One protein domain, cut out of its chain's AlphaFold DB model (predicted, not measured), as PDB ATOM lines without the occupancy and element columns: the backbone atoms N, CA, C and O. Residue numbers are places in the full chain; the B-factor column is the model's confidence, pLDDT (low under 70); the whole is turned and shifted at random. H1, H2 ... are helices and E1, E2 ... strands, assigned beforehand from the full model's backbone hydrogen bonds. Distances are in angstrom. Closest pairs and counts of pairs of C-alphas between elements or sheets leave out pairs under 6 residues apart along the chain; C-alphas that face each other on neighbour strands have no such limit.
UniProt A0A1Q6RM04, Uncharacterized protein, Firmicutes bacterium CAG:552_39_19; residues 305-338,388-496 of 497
ATOM      1  N   GLY A 305      -6.927 -60.610  39.438       91.12
ATOM      2  CA  GLY A 305      -7.729 -59.451  39.807       91.12
ATOM      3  C   GLY A 305      -8.231 -58.699  38.571       91.12
ATOM      4  O   GLY A 305      -8.052 -59.135  37.429       91.12
ATOM      5  N   SER A 306      -8.860 -57.546  38.791       92.38
ATOM      6  CA  SER A 306      -9.517 -56.752  37.751       92.38
ATOM      7  C   SER A 306      -9.260 -55.257  37.916       92.38
ATOM      8  O   SER A 306      -9.540 -54.670  38.964       92.38
ATOM      9  N   VAL A 307      -8.782 -54.617  36.848       95.69
ATOM     10  CA  VAL A 307      -8.754 -53.157  36.734       95.69
ATOM     11  C   VAL A 307     -10.067 -52.692  36.111       95.69
ATOM     12  O   VAL A 307     -10.341 -52.936  34.935       95.69
ATOM     13  N   LYS A 308     -10.884 -52.004  36.908       95.69
ATOM     14  CA  LYS A 308     -12.119 -51.334  36.498       95.69
ATOM     15  C   LYS A 308     -11.817 -49.914  36.041       95.69
ATOM     16  O   LYS A 308     -11.008 -49.215  36.650       95.69
ATOM     17  N   PHE A 309     -12.515 -49.464  35.005       96.44
ATOM     18  CA  PHE A 309     -12.300 -48.147  34.412       96.44
ATOM     19  C   PHE A 309     -13.506 -47.231  34.611       96.44
ATOM     20  O   PHE A 309     -14.644 -47.632  34.383       96.44
ATOM     21  N   TYR A 310     -13.249 -45.975  34.975       96.50
ATOM     22  CA  TYR A 310     -14.254 -44.918  35.073       96.50
ATOM     23  C   TYR A 310     -13.934 -43.804  34.076       96.50
ATOM     24  O   TYR A 310     -13.083 -42.953  34.334       96.50
ATOM     25  N   ILE A 311     -14.609 -43.801  32.925       95.94
ATOM     26  CA  ILE A 311     -14.361 -42.845  31.839       95.94
ATOM     27  C   ILE A 311     -15.282 -41.632  32.025       95.94
ATOM     28  O   ILE A 311     -16.504 -41.766  32.089       95.94
ATOM     29  N   ASN A 312     -14.699 -40.439  32.161       93.19
ATOM     30  CA  ASN A 312     -15.382 -39.173  32.471       93.19
ATOM     31  C   ASN A 312     -16.406 -39.281  33.630       93.19
ATOM     32  O   ASN A 312     -17.441 -38.614  33.624       93.19
ATOM     33  N   GLY A 313     -16.107 -40.119  34.630       92.31
ATOM     34  CA  GLY A 313     -16.929 -40.324  35.829       92.31
ATOM     35  C   GLY A 313     -17.966 -41.453  35.756       92.31
ATOM     36  O   GLY A 313     -18.663 -41.675  36.743       92.31
ATOM     37  N   TYR A 314     -18.062 -42.188  34.643       93.56
ATOM     38  CA  TYR A 314     -18.991 -43.315  34.478       93.56
ATOM     39  C   TYR A 314     -18.240 -44.642  34.356       93.56
ATOM     40  O   TYR A 314     -17.224 -44.721  33.670       93.56
ATOM     41  N   GLU A 315     -18.752 -45.688  35.010       93.88
ATOM     42  CA  GLU A 315     -18.183 -47.043  34.965       93.88
ATOM     43  C   GLU A 315     -18.185 -47.569  33.522       93.88
ATOM     44  O   GLU A 315     -19.202 -47.488  32.834       93.88
ATOM     45  N   TYR A 316     -17.062 -48.088  33.036       94.06
ATOM     46  CA  TYR A 316     -16.987 -48.758  31.741       94.06
ATOM     47  C   TYR A 316     -17.344 -50.238  31.902       94.06
ATOM     48  O   TYR A 316     -16.960 -50.879  32.877       94.06
ATOM     49  N   ASN A 317     -18.088 -50.802  30.948       84.38
ATOM     50  CA  ASN A 317     -18.666 -52.148  31.058       84.38
ATOM     51  C   ASN A 317     -17.664 -53.309  30.925       84.38
ATOM     52  O   ASN A 317     -18.087 -54.465  30.906       84.38
ATOM     53  N   SER A 318     -16.376 -53.014  30.763       87.31
ATOM     54  CA  SER A 318     -15.303 -53.995  30.633       87.31
ATOM     55  C   SER A 318     -14.156 -53.614  31.566       87.31
ATOM     56  O   SER A 318     -13.781 -52.443  31.641       87.31
ATOM     57  N   GLY A 319     -13.635 -54.598  32.296       91.00
ATOM     58  CA  GLY A 319     -12.434 -54.468  33.117       91.00
ATOM     59  C   GLY A 319     -11.288 -55.272  32.511       91.00
ATOM     60  O   GLY A 319     -11.521 -56.262  31.812       91.00
ATOM     61  N   MET A 320     -10.055 -54.849  32.776       94.06
ATOM     62  CA  MET A 320      -8.859 -55.562  32.336       94.06
ATOM     63  C   MET A 320      -8.485 -56.616  33.391       94.06
ATOM     64  O   MET A 320      -8.177 -56.230  34.522       94.06
ATOM     65  N   PRO A 321      -8.513 -57.925  33.072       92.62
ATOM     66  CA  PRO A 321      -8.044 -58.957  33.988       92.62
ATOM     67  C   PRO A 321      -6.517 -58.899  34.095       92.62
ATOM     68  O   PRO A 321      -5.822 -58.779  33.087       92.62
ATOM     69  N   VAL A 322      -5.992 -58.991  35.314       91.19
ATOM     70  CA  VAL A 322      -4.552 -58.891  35.602       91.19
ATOM     71  C   VAL A 322      -4.185 -59.943  36.644       91.19
ATOM     72  O   VAL A 322      -4.846 -59.994  37.682       91.19
ATOM     73  N   PRO A 323      -3.157 -60.783  36.436       89.19
ATOM     74  CA  PRO A 323      -2.774 -61.755  37.450       89.19
ATOM     75  C   PRO A 323      -2.321 -61.102  38.756       89.19
ATOM     76  O   PRO A 323      -1.618 -60.089  38.758       89.19
ATOM     77  N   VAL A 324      -2.701 -61.694  39.884       86.56
ATOM     78  CA  VAL A 324      -2.311 -61.163  41.195       86.56
ATOM     79  C   VAL A 324      -0.799 -61.337  41.394       86.56
ATOM     80  O   VAL A 324      -0.204 -62.359  41.034       86.56
ATOM     81  N   GLY A 325      -0.160 -60.293  41.920       81.31
ATOM     82  CA  GLY A 325       1.293 -60.141  41.992       81.31
ATOM     83  C   GLY A 325       1.926 -59.518  40.741       81.31
ATOM     84  O   GLY A 325       3.132 -59.256  40.751       81.31
ATOM     85  N   ASP A 326       1.165 -59.255  39.672       87.00
ATOM     86  CA  ASP A 326       1.652 -58.554  38.481       87.00
ATOM     87  C   ASP A 326       1.306 -57.059  38.470       87.00
ATOM     88  O   ASP A 326       0.396 -56.576  39.150       87.00
ATOM     89  N   SER A 327       2.139 -56.310  37.746       90.75
ATOM     90  CA  SER A 327       2.127 -54.850  37.687       90.75
ATOM     91  C   SER A 327       1.700 -54.395  36.304       90.75
ATOM     92  O   SER A 327       2.129 -54.985  35.317       90.75
ATOM     93  N   VAL A 328       0.907 -53.328  36.247       93.69
ATOM     94  CA  VAL A 328       0.435 -52.713  35.003       93.69
ATOM     95  C   VAL A 328       0.733 -51.219  35.002       93.69
ATOM     96  O   VAL A 328       0.600 -50.544  36.028       93.69
ATOM     97  N   VAL A 329       1.154 -50.707  33.851       95.56
ATOM     98  CA  VAL A 329       1.506 -49.304  33.594       95.56
ATOM     99  C   VAL A 329       0.600 -48.708  32.513       95.56
ATOM    100  O   VAL A 329      -0.218 -49.404  31.913       95.56
ATOM    101  N   ALA A 330       0.711 -47.401  32.261       94.25
ATOM    102  CA  ALA A 330      -0.150 -46.701  31.303       94.25
ATOM    103  C   ALA A 330      -0.159 -47.339  29.895       94.25
ATOM    104  O   ALA A 330      -1.212 -47.386  29.262       94.25
ATOM    105  N   ASP A 331       0.973 -47.880  29.432       94.50
ATOM    106  CA  ASP A 331       1.083 -48.523  28.116       94.50
ATOM    107  C   ASP A 331       0.320 -49.859  28.022       94.50
ATOM    108  O   ASP A 331      -0.197 -50.182  26.952       94.50
ATOM    109  N   ASP A 332       0.148 -50.591  29.128       95.75
ATOM    110  CA  ASP A 332      -0.690 -51.800  29.161       95.75
ATOM    111  C   ASP A 332      -2.172 -51.429  29.030       95.75
ATOM    112  O   ASP A 332      -2.912 -52.042  28.262       95.75
ATOM    113  N   ILE A 333      -2.597 -50.359  29.717       95.75
ATOM    114  CA  ILE A 333      -3.964 -49.824  29.626       95.75
ATOM    115  C   ILE A 333      -4.246 -49.286  28.215       95.75
ATOM    116  O   ILE A 333      -5.307 -49.552  27.653       95.75
ATOM    117  N   ASN A 334      -3.289 -48.569  27.619       94.00
ATOM    118  CA  ASN A 334      -3.369 -48.102  26.233       94.00
ATOM    119  C   ASN A 334      -3.486 -49.282  25.253       94.00
ATOM    120  O   ASN A 334      -4.286 -49.228  24.321       94.00
ATOM    121  N   SER A 335      -2.724 -50.357  25.487       93.56
ATOM    122  CA  SER A 335      -2.764 -51.577  24.676       93.56
ATOM    123  C   SER A 335      -4.113 -52.290  24.797       93.56
ATOM    124  O   SER A 335      -4.714 -52.616  23.774       93.56
ATOM    125  N   TYR A 336      -4.642 -52.444  26.014       94.31
ATOM    126  CA  TYR A 336      -5.979 -52.991  26.271       94.31
ATOM    127  C   TYR A 336      -7.059 -52.207  25.518       94.31
ATOM    128  O   TYR A 336      -7.742 -52.778  24.672       94.31
ATOM    129  N   PHE A 337      -7.133 -50.883  25.701       93.12
ATOM    130  CA  PHE A 337      -8.110 -50.038  24.996       93.12
ATOM    131  C   PHE A 337      -7.903 -49.959  23.473       93.12
ATOM    132  O   PHE A 337      -8.784 -49.443  22.782       93.12
ATOM    133  N   SER A 338      -6.786 -50.464  22.938       90.69
ATOM    134  CA  SER A 338      -6.553 -50.597  21.494       90.69
ATOM    135  C   SER A 338      -6.994 -51.948  20.909       90.69
ATOM    136  O   SER A 338      -7.128 -52.049  19.690       90.69
ATOM    137  N   ILE A 388      -4.986 -41.023  32.009       97.94
ATOM    138  CA  ILE A 388      -5.273 -42.051  33.025       97.94
ATOM    139  C   ILE A 388      -4.827 -41.549  34.407       97.94
ATOM    140  O   ILE A 388      -3.732 -40.999  34.550       97.94
ATOM    141  N   PHE A 389      -5.667 -41.755  35.420       98.12
ATOM    142  CA  PHE A 389      -5.480 -41.301  36.796       98.12
ATOM    143  C   PHE A 389      -5.769 -42.414  37.810       98.12
ATOM    144  O   PHE A 389      -6.560 -43.324  37.559       98.12
ATOM    145  N   SER A 390      -5.143 -42.301  38.981       96.44
ATOM    146  CA  SER A 390      -5.298 -43.219  40.124       96.44
ATOM    147  C   SER A 390      -6.309 -42.736  41.178       96.44
ATOM    148  O   SER A 390      -6.470 -43.362  42.224       96.44
ATOM    149  N   ASP A 391      -6.978 -41.606  40.936       96.12
ATOM    150  CA  ASP A 391      -7.932 -40.972  41.846       96.12
ATOM    151  C   ASP A 391      -9.184 -40.456  41.118       96.12
ATOM    152  O   ASP A 391      -9.119 -40.010  39.971       96.12
ATOM    153  N   ALA A 392     -10.329 -40.490  41.805       95.44
ATOM    154  CA  ALA A 392     -11.624 -40.095  41.245       95.44
ATOM    155  C   ALA A 392     -11.689 -38.600  40.896       95.44
ATOM    156  O   ALA A 392     -12.402 -38.193  39.980       95.44
ATOM    157  N   GLU A 393     -10.915 -37.785  41.609       95.50
ATOM    158  CA  GLU A 393     -10.731 -36.358  41.373       95.50
ATOM    159  C   GLU A 393      -9.846 -36.049  40.146       95.50
ATOM    160  O   GLU A 393      -9.753 -34.885  39.751       95.50
ATOM    161  N   MET A 394      -9.223 -37.066  39.532       95.44
ATOM    162  CA  MET A 394      -8.334 -36.956  38.366       95.44
ATOM    163  C   MET A 394      -7.174 -35.966  38.587       95.44
ATOM    164  O   MET A 394      -6.883 -35.114  37.740       95.44
ATOM    165  N   THR A 395      -6.504 -36.058  39.743       95.81
ATOM    166  CA  THR A 395      -5.377 -35.186  40.130       95.81
ATOM    167  C   THR A 395      -4.021 -35.892  40.157       95.81
ATOM    168  O   THR A 395      -2.989 -35.220  40.124       95.81
ATOM    169  N   LYS A 396      -4.000 -37.231  40.177       96.69
ATOM    170  CA  LYS A 396      -2.797 -38.074  40.233       96.69
ATOM    171  C   LYS A 396      -2.685 -38.918  38.958       96.69
ATOM    172  O   LYS A 396      -3.367 -39.945  38.863       96.69
ATOM    173  N   PRO A 397      -1.852 -38.515  37.981       97.00
ATOM    174  CA  PRO A 397      -1.559 -39.331  36.806       97.00
ATOM    175  C   PRO A 397      -1.180 -40.767  37.184       97.00
ATOM    176  O   PRO A 397      -0.588 -41.013  38.236       97.00
ATOM    177  N   PHE A 398      -1.565 -41.718  36.342       97.25
ATOM    178  CA  PHE A 398      -1.297 -43.132  36.560       97.25
ATOM    179  C   PHE A 398       0.071 -43.529  35.990       97.25
ATOM    180  O   PHE A 398       0.205 -43.762  34.790       97.25
ATOM    181  N   ASP A 399       1.070 -43.634  36.868       91.38
ATOM    182  CA  ASP A 399       2.408 -44.139  36.520       91.38
ATOM    183  C   ASP A 399       2.483 -45.684  36.557       91.38
ATOM    184  O   ASP A 399       3.320 -46.283  35.882       91.38
ATOM    185  N   GLY A 400       1.604 -46.339  37.329       94.69
ATOM    186  CA  GLY A 400       1.478 -47.798  37.419       94.69
ATOM    187  C   GLY A 400       0.882 -48.290  38.746       94.69
ATOM    188  O   GLY A 400       0.800 -47.536  39.718       94.69
ATOM    189  N   ILE A 401       0.475 -49.562  38.801       93.38
ATOM    190  CA  ILE A 401       0.043 -50.259  40.028       93.38
ATOM    191  C   ILE A 401       0.385 -51.755  39.966       93.38
ATOM    192  O   ILE A 401       0.500 -52.318  38.882       93.38
ATOM    193  N   THR A 402       0.524 -52.403  41.125       90.38
ATOM    194  CA  THR A 402       0.590 -53.870  41.258       90.38
ATOM    195  C   THR A 402      -0.703 -54.362  41.888       90.38
ATOM    196  O   THR A 402      -1.109 -53.818  42.914       90.38
ATOM    197  N   ILE A 403      -1.329 -55.379  41.297       89.31
ATOM    198  CA  ILE A 403      -2.523 -56.022  41.858       89.31
ATOM    199  C   ILE A 403      -2.084 -56.985  42.961       89.31
ATOM    200  O   ILE A 403      -1.201 -57.811  42.739       89.31
ATOM    201  N   ASN A 404      -2.678 -56.880  44.150       84.31
ATOM    202  CA  ASN A 404      -2.293 -57.663  45.330       84.31
ATOM    203  C   ASN A 404      -3.506 -58.394  45.915       84.31
ATOM    204  O   ASN A 404      -4.639 -57.986  45.696       84.31
ATOM    205  N   GLU A 405      -3.250 -59.408  46.739       76.50
ATOM    206  CA  GLU A 405      -4.256 -60.232  47.437       76.50
ATOM    207  C   GLU A 405      -5.255 -59.417  48.288       76.50
ATOM    208  O   GLU A 405      -6.371 -59.854  48.542       76.50
ATOM    209  N   ALA A 406      -4.865 -58.220  48.741       76.75
ATOM    210  CA  ALA A 406      -5.731 -57.317  49.505       76.75
ATOM    211  C   ALA A 406      -6.587 -56.379  48.628       76.75
ATOM    212  O   ALA A 406      -7.571 -55.825  49.113       76.75
ATOM    213  N   ASP A 407      -6.201 -56.197  47.362       78.31
ATOM    214  CA  ASP A 407      -6.705 -55.183  46.430       78.31
ATOM    215  C   ASP A 407      -6.930 -55.825  45.042       78.31
ATOM    216  O   ASP A 407      -6.391 -55.384  44.024       78.31
ATOM    217  N   GLU A 408      -7.700 -56.919  45.007       84.06
ATOM    218  CA  GLU A 408      -7.998 -57.681  43.782       84.06
ATOM    219  C   GLU A 408      -8.833 -56.884  42.763       84.06
ATOM    220  O   GLU A 408      -8.794 -57.173  41.568       84.06
ATOM    221  N   GLU A 409      -9.569 -55.860  43.208       90.25
ATOM    222  CA  GLU A 409     -10.259 -54.905  42.338       90.25
ATOM    223  C   GLU A 409      -9.660 -53.500  42.479       90.25
ATOM    224  O   GLU A 409      -9.704 -52.894  43.549       90.25
ATOM    225  N   VAL A 410      -9.168 -52.942  41.372       93.38
ATOM    226  CA  VAL A 410      -8.605 -51.583  41.306       93.38
ATOM    227  C   VAL A 410      -9.464 -50.703  40.407       93.38
ATOM    228  O   VAL A 410      -9.835 -51.113  39.312       93.38
ATOM    229  N   ALA A 411      -9.737 -49.466  40.825       95.44
ATOM    230  CA  ALA A 411     -10.384 -48.457  39.987       95.44
ATOM    231  C   ALA A 411      -9.349 -47.489  39.387       95.44
ATOM    232  O   ALA A 411      -8.630 -46.817  40.127       95.44
ATOM    233  N   LEU A 412      -9.315 -47.375  38.057       97.38
ATOM    234  CA  LEU A 412      -8.606 -46.313  37.337       97.38
ATOM    235  C   LEU A 412      -9.594 -45.356  36.671       97.38
ATOM    236  O   LEU A 412     -10.647 -45.751  36.166       97.38
ATOM    237  N   TYR A 413      -9.233 -44.078  36.645       97.88
ATOM    238  CA  TYR A 413     -10.095 -42.995  36.185       97.88
ATOM    239  C   TYR A 413      -9.528 -42.417  34.893       97.88
ATOM    240  O   TYR A 413      -8.376 -42.001  34.840       97.88
ATOM    241  N   ILE A 414     -10.329 -42.413  33.832       97.62
ATOM    242  CA  ILE A 414      -9.909 -41.984  32.498       97.62
ATOM    243  C   ILE A 414     -10.636 -40.693  32.154       97.62
ATOM    244  O   ILE A 414     -11.863 -40.620  32.193       97.62
ATOM    245  N   LYS A 415      -9.872 -39.680  31.761       96.75
ATOM    246  CA  LYS A 415     -10.397 -38.457  31.168       96.75
ATOM    247  C   LYS A 415     -10.174 -38.495  29.661       96.75
ATOM    248  O   LYS A 415      -9.034 -38.414  29.207       96.75
ATOM    249  N   LEU A 416     -11.257 -38.559  28.895       96.12
ATOM    250  CA  LEU A 416     -11.238 -38.314  27.457       96.12
ATOM    251  C   LEU A 416     -11.208 -36.806  27.195       96.12
ATOM    252  O   LEU A 416     -12.087 -36.067  27.644       96.12
ATOM    253  N   THR A 417     -10.201 -36.369  26.444       95.38
ATOM    254  CA  THR A 417     -10.062 -35.019  25.887       95.38
ATOM    255  C   THR A 417      -9.914 -35.158  24.369       95.38
ATOM    256  O   THR A 417      -8.794 -35.334  23.888       95.38
ATOM    257  N   PRO A 418     -11.022 -35.151  23.605       94.69
ATOM    258  CA  PRO A 418     -10.976 -35.319  22.157       94.69
ATOM    259  C   PRO A 418     -10.133 -34.222  21.493       94.69
ATOM    260  O   PRO A 418     -10.031 -33.109  22.020       94.69
ATOM    261  N   PRO A 419      -9.521 -34.502  20.334       92.75
ATOM    262  CA  PRO A 419      -8.839 -33.476  19.559       92.75
ATOM    263  C   PRO A 419      -9.831 -32.440  19.013       92.75
ATOM    264  O   PRO A 419     -11.023 -32.699  18.856       92.75
ATOM    265  N   SER A 420      -9.331 -31.241  18.708       92.88
ATOM    266  CA  SER A 420     -10.147 -30.066  18.357       92.88
ATOM    267  C   SER A 420     -10.906 -30.159  17.025       92.88
ATOM    268  O   SER A 420     -11.577 -29.203  16.649       92.88
ATOM    269  N   ASP A 421     -10.758 -31.258  16.288       91.50
ATOM    270  CA  ASP A 421     -11.484 -31.573  15.058       91.50
ATOM    271  C   ASP A 421     -12.612 -32.597  15.277       91.50
ATOM    272  O   ASP A 421     -13.253 -32.990  14.313       91.50
ATOM    273  N   ASP A 422     -12.839 -33.068  16.508       93.62
ATOM    274  CA  ASP A 422     -13.688 -34.230  16.786       93.62
ATOM    275  C   ASP A 422     -14.504 -34.082  18.079       93.62
ATOM    276  O   ASP A 422     -14.160 -33.293  18.957       93.62
ATOM    277  N   ALA A 423     -15.575 -34.863  18.224       95.75
ATOM    278  CA  ALA A 423     -16.407 -34.870  19.429       95.75
ATOM    279  C   ALA A 423     -16.917 -36.283  19.719       95.75
ATOM    280  O   ALA A 423     -17.353 -36.992  18.804       95.75
ATOM    281  N   TYR A 424     -16.864 -36.699  20.986       96.50
ATOM    282  CA  TYR A 424     -17.185 -38.071  21.395       96.50
ATOM    283  C   TYR A 424     -18.469 -38.136  22.228       96.50
ATOM    284  O   TYR A 424     -18.712 -37.312  23.109       96.50
ATOM    285  N   VAL A 425     -19.287 -39.153  21.966       96.94
ATOM    286  CA  VAL A 425     -20.542 -39.428  22.670       96.94
ATOM    287  C   VAL A 425     -20.388 -40.673  23.537       96.94
ATOM    288  O   VAL A 425     -20.074 -41.751  23.031       96.94
ATOM    289  N   LEU A 426     -20.654 -40.523  24.836       96.56
ATOM    290  CA  LEU A 426     -20.754 -41.617  25.799       96.56
ATOM    291  C   LEU A 426     -22.226 -42.011  25.963       96.56
ATOM    292  O   LEU A 426     -23.022 -41.247  26.511       96.56
ATOM    293  N   CYS A 427     -22.587 -43.207  25.502       95.06
ATOM    294  CA  CYS A 427     -23.892 -43.811  25.753       95.06
ATOM    295  C   CYS A 427     -23.865 -44.505  27.116       95.06
ATOM    296  O   CYS A 427     -23.226 -45.547  27.265       95.06
ATOM    297  N   VAL A 428     -24.542 -43.932  28.110       95.38
ATOM    298  CA  VAL A 428     -24.597 -44.429  29.489       95.38
ATOM    299  C   VAL A 428     -25.966 -45.048  29.749       95.38
ATOM    300  O   VAL A 428     -26.972 -44.344  29.757       95.38
ATOM    301  N   VAL A 429     -26.033 -46.352  30.003       92.81
ATOM    302  CA  VAL A 429     -27.302 -47.044  30.284       92.81
ATOM    303  C   VAL A 429     -27.542 -47.182  31.788       92.81
ATOM    304  O   VAL A 429     -26.609 -47.366  32.571       92.81
ATOM    305  N   ARG A 430     -28.810 -47.087  32.205       88.31
ATOM    306  CA  ARG A 430     -29.245 -47.299  33.598       88.31
ATOM    307  C   ARG A 430     -29.690 -48.741  33.821       88.31
ATOM    308  O   ARG A 430     -30.575 -49.203  33.111       88.31
ATOM    309  N   PHE A 431     -29.175 -49.410  34.849       82.69
ATOM    310  CA  PHE A 431     -29.686 -50.709  35.300       82.69
ATOM    311  C   PHE A 431     -30.010 -50.698  36.797       82.69
ATOM    312  O   PHE A 431     -29.515 -49.849  37.536       82.69
ATOM    313  N   LEU A 432     -30.856 -51.632  37.234       82.06
ATOM    314  CA  LEU A 432     -31.111 -51.894  38.650       82.06
ATOM    315  C   LEU A 432     -30.213 -53.045  39.106       82.06
ATOM    316  O   LEU A 432     -30.205 -54.098  38.465       82.06
ATOM    317  N   ASP A 433     -29.466 -52.859  40.193       80.88
ATOM    318  CA  ASP A 433     -28.752 -53.966  40.831       80.88
ATOM    319  C   ASP A 433     -29.682 -54.851  41.681       80.88
ATOM    320  O   ASP A 433     -30.891 -54.621  41.771       80.88
ATOM    321  N   LYS A 434     -29.122 -55.913  42.276       78.81
ATOM    322  CA  LYS A 434     -29.880 -56.926  43.034       78.81
ATOM    323  C   LYS A 434     -30.627 -56.347  44.242       78.81
ATOM    324  O   LYS A 434     -31.625 -56.929  44.659       78.81
ATOM    325  N   ASP A 435     -30.168 -55.209  44.755       84.25
ATOM    326  CA  ASP A 435     -30.738 -54.504  45.903       84.25
ATOM    327  C   ASP A 435     -31.685 -53.360  45.474       84.25
ATOM    328  O   ASP A 435     -32.270 -52.674  46.312       84.25
ATOM    329  N   GLY A 436     -31.874 -53.168  44.161       80.88
ATOM    330  CA  GLY A 436     -32.775 -52.175  43.576       80.88
ATOM    331  C   GLY A 436     -32.164 -50.784  43.376       80.88
ATOM    332  O   GLY A 436     -32.904 -49.840  43.091       80.88
ATOM    333  N   ASN A 437     -30.843 -50.623  43.501       85.94
ATOM    334  CA  ASN A 437     -30.186 -49.337  43.258       85.94
ATOM    335  C   ASN A 437     -29.997 -49.101  41.755       85.94
ATOM    336  O   ASN A 437     -29.608 -50.007  41.018       85.94
ATOM    337  N   VAL A 438     -30.209 -47.862  41.301       83.00
ATOM    338  CA  VAL A 438     -29.914 -47.470  39.915       83.00
ATOM    339  C   VAL A 438     -28.410 -47.260  39.753       83.00
ATOM    340  O   VAL A 438     -27.867 -46.259  40.222       83.00
ATOM    341  N   LYS A 439     -27.752 -48.168  39.031       86.00
ATOM    342  CA  LYS A 439     -26.364 -48.030  38.574       86.00
ATOM    343  C   LYS A 439     -26.312 -47.577  37.113       86.00
ATOM    344  O   LYS A 439     -27.286 -47.710  36.368       86.00
ATOM    345  N   GLN A 440     -25.185 -46.988  36.720       90.50
ATOM    346  CA  GLN A 440     -24.971 -46.390  35.401       90.50
ATOM    347  C   GLN A 440     -23.599 -46.779  34.862       90.50
ATOM    348  O   GLN A 440     -22.599 -46.549  35.537       90.50
ATOM    349  N   PHE A 441     -23.564 -47.320  33.645       91.75
ATOM    350  CA  PHE A 441     -22.323 -47.682  32.961       91.75
ATOM    351  C   PHE A 441     -22.342 -47.256  31.491       91.75
ATOM    352  O   PHE A 441     -23.401 -47.184  30.863       91.75
ATOM    353  N   ILE A 442     -21.164 -46.987  30.934       94.25
ATOM    354  CA  ILE A 442     -20.960 -46.720  29.511       94.25
ATOM    355  C   ILE A 442     -21.155 -48.023  28.747       94.25
ATOM    356  O   ILE A 442     -20.420 -48.986  28.947       94.25
ATOM    357  N   ARG A 443     -22.150 -48.034  27.862       91.19
ATOM    358  CA  ARG A 443     -22.438 -49.128  26.936       91.19
ATOM    359  C   ARG A 443     -21.719 -48.951  25.602       91.19
ATOM    360  O   ARG A 443     -21.245 -49.940  25.058       91.19
ATOM    361  N   TYR A 444     -21.653 -47.717  25.096       91.56
ATOM    362  CA  TYR A 444     -20.982 -47.387  23.836       91.56
ATOM    363  C   TYR A 444     -20.206 -46.069  23.923       91.56
ATOM    364  O   TYR A 444     -20.683 -45.104  24.525       91.56
ATOM    365  N   ILE A 445     -19.060 -46.009  23.246       94.75
ATOM    366  CA  ILE A 445     -18.318 -44.780  22.934       94.75
ATOM    367  C   ILE A 445     -18.354 -44.576  21.416       94.75
ATOM    368  O   ILE A 445     -17.962 -45.467  20.661       94.75
ATOM    369  N   HIS A 446     -18.812 -43.410  20.959       93.62
ATOM    370  CA  HIS A 446     -18.945 -43.090  19.534       93.62
ATOM    371  C   HIS A 446     -18.244 -41.787  19.150       93.62
ATOM    372  O   HIS A 446     -18.323 -40.802  19.878       93.62
ATOM    373  N   GLY A 447     -17.667 -41.749  17.947       91.94
ATOM    374  CA  GLY A 447     -17.316 -40.502  17.262       91.94
ATOM    375  C   GLY A 447     -18.505 -39.888  16.524       91.94
ATOM    376  O   GLY A 447     -19.407 -40.601  16.062       91.94
ATOM    377  N   CYS A 448     -18.495 -38.564  16.387       92.69
ATOM    378  CA  CYS A 448     -19.477 -37.837  15.586       92.69
ATOM    379  C   CYS A 448     -19.262 -38.025  14.076       92.69
ATOM    380  O   CYS A 448     -18.233 -38.500  13.606       92.69
ATOM    381  N   THR A 449     -20.276 -37.666  13.294       91.56
ATOM    382  CA  THR A 449     -20.196 -37.603  11.830       91.56
ATOM    383  C   THR A 449     -19.614 -36.250  11.439       91.56
ATOM    384  O   THR A 449     -20.123 -35.227  11.889       91.56
ATOM    385  N   HIS A 450     -18.576 -36.237  10.606       91.94
ATOM    386  CA  HIS A 450     -17.980 -35.005  10.085       91.94
ATOM    387  C   HIS A 450     -18.725 -34.599   8.805       91.94
ATOM    388  O   HIS A 450     -18.743 -35.362   7.839       91.94
ATOM    389  N   MET A 451     -19.375 -33.434   8.808       91.00
ATOM    390  CA  MET A 451     -20.058 -32.871   7.633       91.00
ATOM    391  C   MET A 451     -19.076 -32.140   6.700       91.00
ATOM    392  O   MET A 451     -17.985 -31.753   7.117       91.00
ATOM    393  N   GLU A 452     -19.467 -31.895   5.441       88.31
ATOM    394  CA  GLU A 452     -18.620 -31.214   4.436       88.31
ATOM    395  C   GLU A 452     -18.183 -29.789   4.838       88.31
ATOM    396  O   GLU A 452     -17.161 -29.300   4.358       88.31
ATOM    397  N   ASP A 453     -18.937 -29.125   5.717       88.62
ATOM    398  CA  ASP A 453     -18.633 -27.793   6.255       88.62
ATOM    399  C   ASP A 453     -17.816 -27.818   7.566       88.62
ATOM    400  O   ASP A 453     -17.514 -26.763   8.123       88.62
ATOM    401  N   GLY A 454     -17.435 -29.008   8.043       87.12
ATOM    402  CA  GLY A 454     -16.737 -29.222   9.311       87.12
ATOM    403  C   GLY A 454     -17.653 -29.355  10.534       87.12
ATOM    404  O   GLY A 454     -17.149 -29.503  11.645       87.12
ATOM    405  N   THR A 455     -18.981 -29.322  10.369       92.88
ATOM    406  CA  THR A 455     -19.913 -29.516  11.489       92.88
ATOM    407  C   THR A 455     -19.856 -30.955  12.012       92.88
ATOM    408  O   THR A 455     -19.967 -31.912  11.243       92.88
ATOM    409  N   LEU A 456     -19.753 -31.117  13.334       96.25
ATOM    410  CA  LEU A 456     -19.801 -32.414  14.010       96.25
ATOM    411  C   LEU A 456     -21.247 -32.763  14.370       96.25
ATOM    412  O   LEU A 456     -21.879 -32.067  15.164       96.25
ATOM    413  N   TYR A 457     -21.769 -33.838  13.775       95.62
ATOM    414  CA  TYR A 457     -23.181 -34.221  13.826       95.62
ATOM    415  C   TYR A 457     -23.404 -35.632  14.384       95.62
ATOM    416  O   TYR A 457     -22.768 -36.605  13.964       95.62
ATOM    417  N   PHE A 458     -24.379 -35.769  15.282       95.88
ATOM    418  CA  PHE A 458     -24.786 -37.045  15.863       95.88
ATOM    419  C   PHE A 458     -26.313 -37.176  15.880       95.88
ATOM    420  O   PHE A 458     -26.997 -36.306  16.410       95.88
ATOM    421  N   ASN A 459     -26.847 -38.286  15.361       94.50
ATOM    422  CA  ASN A 459     -28.255 -38.648  15.540       94.50
ATOM    423  C   ASN A 459     -28.370 -39.856  16.479       94.50
ATOM    424  O   ASN A 459     -27.866 -40.940  16.163       94.50
ATOM    425  N   SER A 460     -29.031 -39.689  17.628       92.25
ATOM    426  CA  SER A 460     -29.089 -40.753  18.637       92.25
ATOM    427  C   SER A 460     -30.014 -41.907  18.256       92.25
ATOM    428  O   SER A 460     -29.705 -43.050  18.585       92.25
ATOM    429  N   ASN A 461     -31.096 -41.642  17.516       88.44
ATOM    430  CA  ASN A 461     -32.032 -42.681  17.075       88.44
ATOM    431  C   ASN A 461     -31.382 -43.640  16.067       88.44
ATOM    432  O   ASN A 461     -31.680 -44.831  16.076       88.44
ATOM    433  N   MET A 462     -30.476 -43.139  15.220       85.38
ATOM    434  CA  MET A 462     -29.744 -43.959  14.247       85.38
ATOM    435  C   MET A 462     -28.558 -44.733  14.840       85.38
ATOM    436  O   MET A 462     -28.157 -45.732  14.249       85.38
ATOM    437  N   ARG A 463     -27.962 -44.270  15.951       84.50
ATOM    438  CA  ARG A 463     -26.693 -44.822  16.467       84.50
ATOM    439  C   ARG A 463     -26.782 -45.557  17.806       84.50
ATOM    440  O   ARG A 463     -26.007 -46.483  18.000       84.50
ATOM    441  N   LEU A 464     -27.679 -45.176  18.721       86.19
ATOM    442  CA  LEU A 464     -27.660 -45.717  20.092       86.19
ATOM    443  C   LEU A 464     -28.548 -46.948  20.307       86.19
ATOM    444  O   LEU A 464     -28.295 -47.707  21.237       86.19
ATOM    445  N   GLY A 465     -29.609 -47.131  19.513       81.75
ATOM    446  CA  GLY A 465     -30.593 -48.218  19.673       81.75
ATOM    447  C   GLY A 465     -31.502 -48.117  20.912       81.75
ATOM    448  O   GLY A 465     -32.609 -48.649  20.899       81.75
ATOM    449  N   TYR A 466     -31.075 -47.397  21.951       86.19
ATOM    450  CA  TYR A 466     -31.821 -47.143  23.185       86.19
ATOM    451  C   TYR A 466     -32.546 -45.790  23.169       86.19
ATOM    452  O   TYR A 466     -32.099 -44.824  22.547       86.19
ATOM    453  N   LYS A 467     -33.633 -45.682  23.944       90.12
ATOM    454  CA  LYS A 467     -34.310 -44.404  24.201       90.12
ATOM    455  C   LYS A 467     -33.427 -43.510  25.078       90.12
ATOM    456  O   LYS A 467     -33.052 -43.888  26.189       90.12
ATOM    457  N   VAL A 468     -33.115 -42.311  24.587       94.06
ATOM    458  CA  VAL A 468     -32.396 -41.280  25.350       94.06
ATOM    459  C   VAL A 468     -33.328 -40.677  26.403       94.06
ATOM    460  O   VAL A 468     -34.485 -40.370  26.119       94.06
ATOM    461  N   LEU A 469     -32.815 -40.521  27.620       93.31
ATOM    462  CA  LEU A 469     -33.493 -39.925  28.773       93.31
ATOM    463  C   LEU A 469     -32.949 -38.530  29.100       93.31
ATOM    464  O   LEU A 469     -33.705 -37.687  29.569       93.31
ATOM    465  N   SER A 470     -31.657 -38.281  28.869       95.31
ATOM    466  CA  SER A 470     -31.057 -36.945  28.968       95.31
ATOM    467  C   SER A 470     -29.745 -36.844  28.191       95.31
ATOM    468  O   SER A 470     -29.035 -37.837  28.032       95.31
ATOM    469  N   VAL A 471     -29.400 -35.632  27.751       96.56
ATOM    470  CA  VAL A 471     -28.097 -35.293  27.152       96.56
ATOM    471  C   VAL A 471     -27.446 -34.196  27.989       96.56
ATOM    472  O   VAL A 471     -28.050 -33.151  28.218       96.56
ATOM    473  N   ASP A 472     -26.249 -34.452  28.516       95.19
ATOM    474  CA  ASP A 472     -25.515 -33.559  29.433       95.19
ATOM    475  C   ASP A 472     -26.366 -33.057  30.621       95.19
ATOM    476  O   ASP A 472     -26.299 -31.895  31.031       95.19
ATOM    477  N   GLY A 473     -27.232 -33.932  31.145       93.25
ATOM    478  CA  GLY A 473     -28.162 -33.618  32.237       93.25
ATOM    479  C   GLY A 473     -29.378 -32.762  31.847       93.25
ATOM    480  O   GLY A 473     -30.107 -32.327  32.736       93.25
ATOM    481  N   LYS A 474     -29.612 -32.524  30.551       95.25
ATOM    482  CA  LYS A 474     -30.753 -31.769  29.999       95.25
ATOM    483  C   LYS A 474     -31.714 -32.701  29.254       95.25
ATOM    484  O   LYS A 474     -31.342 -33.817  28.894       95.25
ATOM    485  N   GLU A 475     -32.927 -32.223  28.990       95.31
ATOM    486  CA  GLU A 475     -33.897 -32.915  28.129       95.31
ATOM    487  C   GLU A 475     -33.313 -33.187  26.721       95.31
ATOM    488  O   GLU A 475     -32.590 -32.334  26.191       95.31
ATOM    489  N   PRO A 476     -33.604 -34.348  26.105       94.94
ATOM    490  CA  PRO A 476     -33.166 -34.667  24.748       94.94
ATOM    491  C   PRO A 476     -33.904 -33.833  23.684       94.94
ATOM    492  O   PRO A 476     -35.020 -33.360  23.896       94.94
ATOM    493  N   ASN A 477     -33.295 -33.683  22.506       91.19
ATOM    494  CA  ASN A 477     -33.913 -33.017  21.358       91.19
ATOM    495  C   ASN A 477     -34.985 -33.916  20.708       91.19
ATOM    496  O   ASN A 477     -34.720 -35.091  20.454       91.19
ATOM    497  N   GLU A 478     -36.157 -33.361  20.373       88.50
ATOM    498  CA  GLU A 478     -37.307 -34.098  19.812       88.50
ATOM    499  C   GLU A 478     -36.959 -34.874  18.529       88.50
ATOM    500  O   GLU A 478     -37.398 -36.008  18.345       88.50
ATOM    501  N   ASN A 479     -36.120 -34.289  17.666       91.75
ATOM    502  CA  ASN A 479     -35.689 -34.905  16.404       91.75
ATOM    503  C   ASN A 479     -34.505 -35.881  16.559       91.75
ATOM    504  O   ASN A 479     -34.089 -36.495  15.579       91.75
ATOM    505  N   ALA A 480     -33.945 -36.018  17.768       93.06
ATOM    506  CA  ALA A 480     -32.727 -36.782  18.061       93.06
ATOM    507  C   ALA A 480     -31.443 -36.331  17.326       93.06
ATOM    508  O   ALA A 480     -30.439 -37.041  17.390       93.06
ATOM    509  N   ASP A 481     -31.457 -35.159  16.683       95.06
ATOM    510  CA  ASP A 481     -30.300 -34.531  16.031       95.06
ATOM    511  C   ASP A 481     -29.505 -33.657  17.007       95.06
ATOM    512  O   ASP A 481     -30.078 -32.822  17.714       95.06
ATOM    513  N   TYR A 482     -28.181 -33.794  17.004       96.38
ATOM    514  CA  TYR A 482     -27.270 -33.026  17.851       96.38
ATOM    515  C   TYR A 482     -26.054 -32.548  17.058       96.38
ATOM    516  O   TYR A 482     -25.576 -33.231  16.150       96.38
ATOM    517  N   TYR A 483     -25.556 -31.371  17.435       95.56
ATOM    518  CA  TYR A 483     -24.416 -30.700  16.818       95.56
ATOM    519  C   TYR A 483     -23.467 -30.225  17.917       95.56
ATOM    520  O   TYR A 483     -23.932 -29.663  18.912       95.56
ATOM    521  N   PHE A 484     -22.166 -30.462  17.751       95.94
ATOM    522  CA  PHE A 484     -21.177 -30.297  18.819       95.94
ATOM    523  C   PHE A 484     -19.950 -29.486  18.382       95.94
ATOM    524  O   PHE A 484     -19.646 -29.371  17.194       95.94
ATOM    525  N   GLU A 485     -19.252 -28.908  19.361       94.12
ATOM    526  CA  GLU A 485     -17.979 -28.206  19.160       94.12
ATOM    527  C   GLU A 485     -16.811 -29.207  19.182       94.12
ATOM    528  O   GLU A 485     -16.858 -30.210  19.889       94.12
ATOM    529  N   GLY A 486     -15.744 -28.942  18.424       94.69
ATOM    530  CA  GLY A 486     -14.554 -29.800  18.429       94.69
ATOM    531  C   GLY A 486     -13.826 -29.784  19.779       94.69
ATOM    532  O   GLY A 486     -13.630 -28.729  20.382       94.69
ATOM    533  N   GLY A 487     -13.392 -30.957  20.238       94.69
ATOM    534  CA  GLY A 487     -12.746 -31.177  21.532       94.69
ATOM    535  C   GLY A 487     -13.693 -31.524  22.688       94.69
ATOM    536  O   GLY A 487     -13.259 -31.516  23.842       94.69
ATOM    537  N   SER A 488     -14.974 -31.811  22.424       95.81
ATOM    538  CA  SER A 488     -15.988 -32.047  23.461       95.81
ATOM    539  C   SER A 488     -16.358 -33.523  23.671       95.81
ATOM    540  O   SER A 488     -16.339 -34.345  22.752       95.81
ATOM    541  N   VAL A 489     -16.755 -33.857  24.905       97.25
ATOM    542  CA  VAL A 489     -17.394 -35.138  25.247       97.25
ATOM    543  C   VAL A 489     -18.811 -34.867  25.734       97.25
ATOM    544  O   VAL A 489     -18.999 -34.043  26.628       97.25
ATOM    545  N   HIS A 490     -19.782 -35.589  25.179       97.31
ATOM    546  CA  HIS A 490     -21.202 -35.462  25.501       97.31
ATOM    547  C   HIS A 490     -21.761 -36.768  26.067       97.31
ATOM    548  O   HIS A 490     -21.458 -37.855  25.570       97.31
ATOM    549  N   VAL A 491     -22.586 -36.673  27.110       97.19
ATOM    550  CA  VAL A 491     -23.107 -37.835  27.843       97.19
ATOM    551  C   VAL A 491     -24.590 -38.017  27.559       97.19
ATOM    552  O   VAL A 491     -25.419 -37.197  27.955       97.19
ATOM    553  N   PHE A 492     -24.919 -39.128  26.908       97.00
ATOM    554  CA  PHE A 492     -26.274 -39.542  26.576       97.00
ATOM    555  C   PHE A 492     -26.701 -40.618  27.567       97.00
ATOM    556  O   PHE A 492     -26.246 -41.758  27.484       97.00
ATOM    557  N   VAL A 493     -27.568 -40.265  28.515       95.00
ATOM    558  CA  VAL A 493     -28.104 -41.233  29.475       95.00
ATOM    559  C   VAL A 493     -29.337 -41.895  28.873       95.00
ATOM    560  O   VAL A 493     -30.276 -41.211  28.469       95.00
ATOM    561  N   CYS A 494     -29.342 -43.222  28.826       93.06
ATOM    562  CA  CYS A 494     -30.299 -44.043  28.100       93.06
ATOM    563  C   CYS A 494     -31.053 -45.027  29.006       93.06
ATOM    564  O   CYS A 494     -30.582 -45.454  30.066       93.06
ATOM    565  N   GLU A 495     -32.248 -45.394  28.556       88.00
ATOM    566  CA  GLU A 495     -33.087 -46.439  29.137       88.00
ATOM    567  C   GLU A 495     -32.581 -47.815  28.686       88.00
ATOM    568  O   GLU A 495     -32.544 -48.092  27.488       88.00
ATOM    569  N   ASN A 496     -32.177 -48.667  29.633       78.81
ATOM    570  CA  ASN A 496     -31.869 -50.068  29.349       78.81
ATOM    571  C   ASN A 496     -33.187 -50.856  29.308       78.81
ATOM    572  O   ASN A 496     -33.964 -50.784  30.262       78.81
TER     573      ASN A 496
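AT A GLANCE: This is residues 305 to 338 and 388 to 496 of the 497 residues of an uncharacterized protein of Firmicutes bacterium CAG:552_39_19 (UniProt A0A1Q6RM04). A long, strongly twisted sheet runs through this model in two halves: E1 with E2, E3 and E4 make one, the hairpin E5 and E6 with E10 and E8 the other, and short E2 joins them beside E6. Short helix H1 grazes the first half; the small two-stranded sheet of E7 and E9, with short helix H2, sits at the far end of the second. The printed part has 143 residues, mostly strand in class, in the order E1 E2 E3 H1 E4 E5 E6 E7 H2 E8 E9 E10. The large sheet is branched and mixed, the small one antiparallel. The whole is only just compact, close to loose, with a radius of gyration of the C-alphas of 17.0 A and spans of 51 by 39 by 24 A.

IN THESE COORDINATES: Find C-alpha 305 at (-7.729, -59.451, 39.807), where E1, residues 305 to 311, begins its 19.6 A. E2 is residues 314 to 316, E3 320 to 323, and E4 409 to 416, 22.3 A. Look next for E5, residues 423 to 432, 29.6 A; it starts at C-alpha 423, (-16.407, -34.870, 19.429). E6, residues 438 to 447, is 26.8 A, E8 is 468 to 471, and E10, 488 to 495, runs 23.1 A to C-alpha 495 at (-33.087, -46.439, 29.137). E7 is 456 to 459, E9 481 to 484, H1 330 to 338, 12.3 A, and H2 460 to 463.

HOW THE PARTS SIT: Start at E1: antiparallel E2, with N 311 to O 314 at 2.9 A, and antiparallel E3, with N 307 to O 320 at 2.9 A, lie on one side. Parallel E4 lies on the other side, with N 310 to O 412 at 2.9 A. E1 and E2 are a hairpin. E1 lies on one side of E2 and parallel E6 on the other side, with N 442 and O 315 of E6 and E2 at 2.8 A. The hairpin E5 and E6 is antiparallel, with N 425 to O 446 at 2.8 A. On the other side of E5 is parallel E10, with N 428 to O 492 at 2.8 A; edge strand E8 is antiparallel to E10, with N 469 to O 493 at 2.8 A. E7 and E9 are antiparallel, with N 482 to O 458 at 2.8 A. The closest C-alphas of E5 and E9, Ala 423 and Phe 484, are 6.6 A apart. H1 only grazes the large sheet with residues 332 to 337, and H2 with 460 to 463. In H1 every O i to N i+4 pair is within hydrogen-bond range; H2 is too short for one. E3 and E10 are apart.

THE WHOLE: The two farthest C-alphas, of Glu 405 and Asp 453, are 54.4 A apart. Residues 339 to 387 are not printed; C-alphas 338 and 388 are 14.4 A apart across this cut. After it, look along residues 388 to 408, a stretch with no named element. Of the links printed whole, none is long. Mean pLDDT of the printed part is 92.0, and no printed residue is under 70.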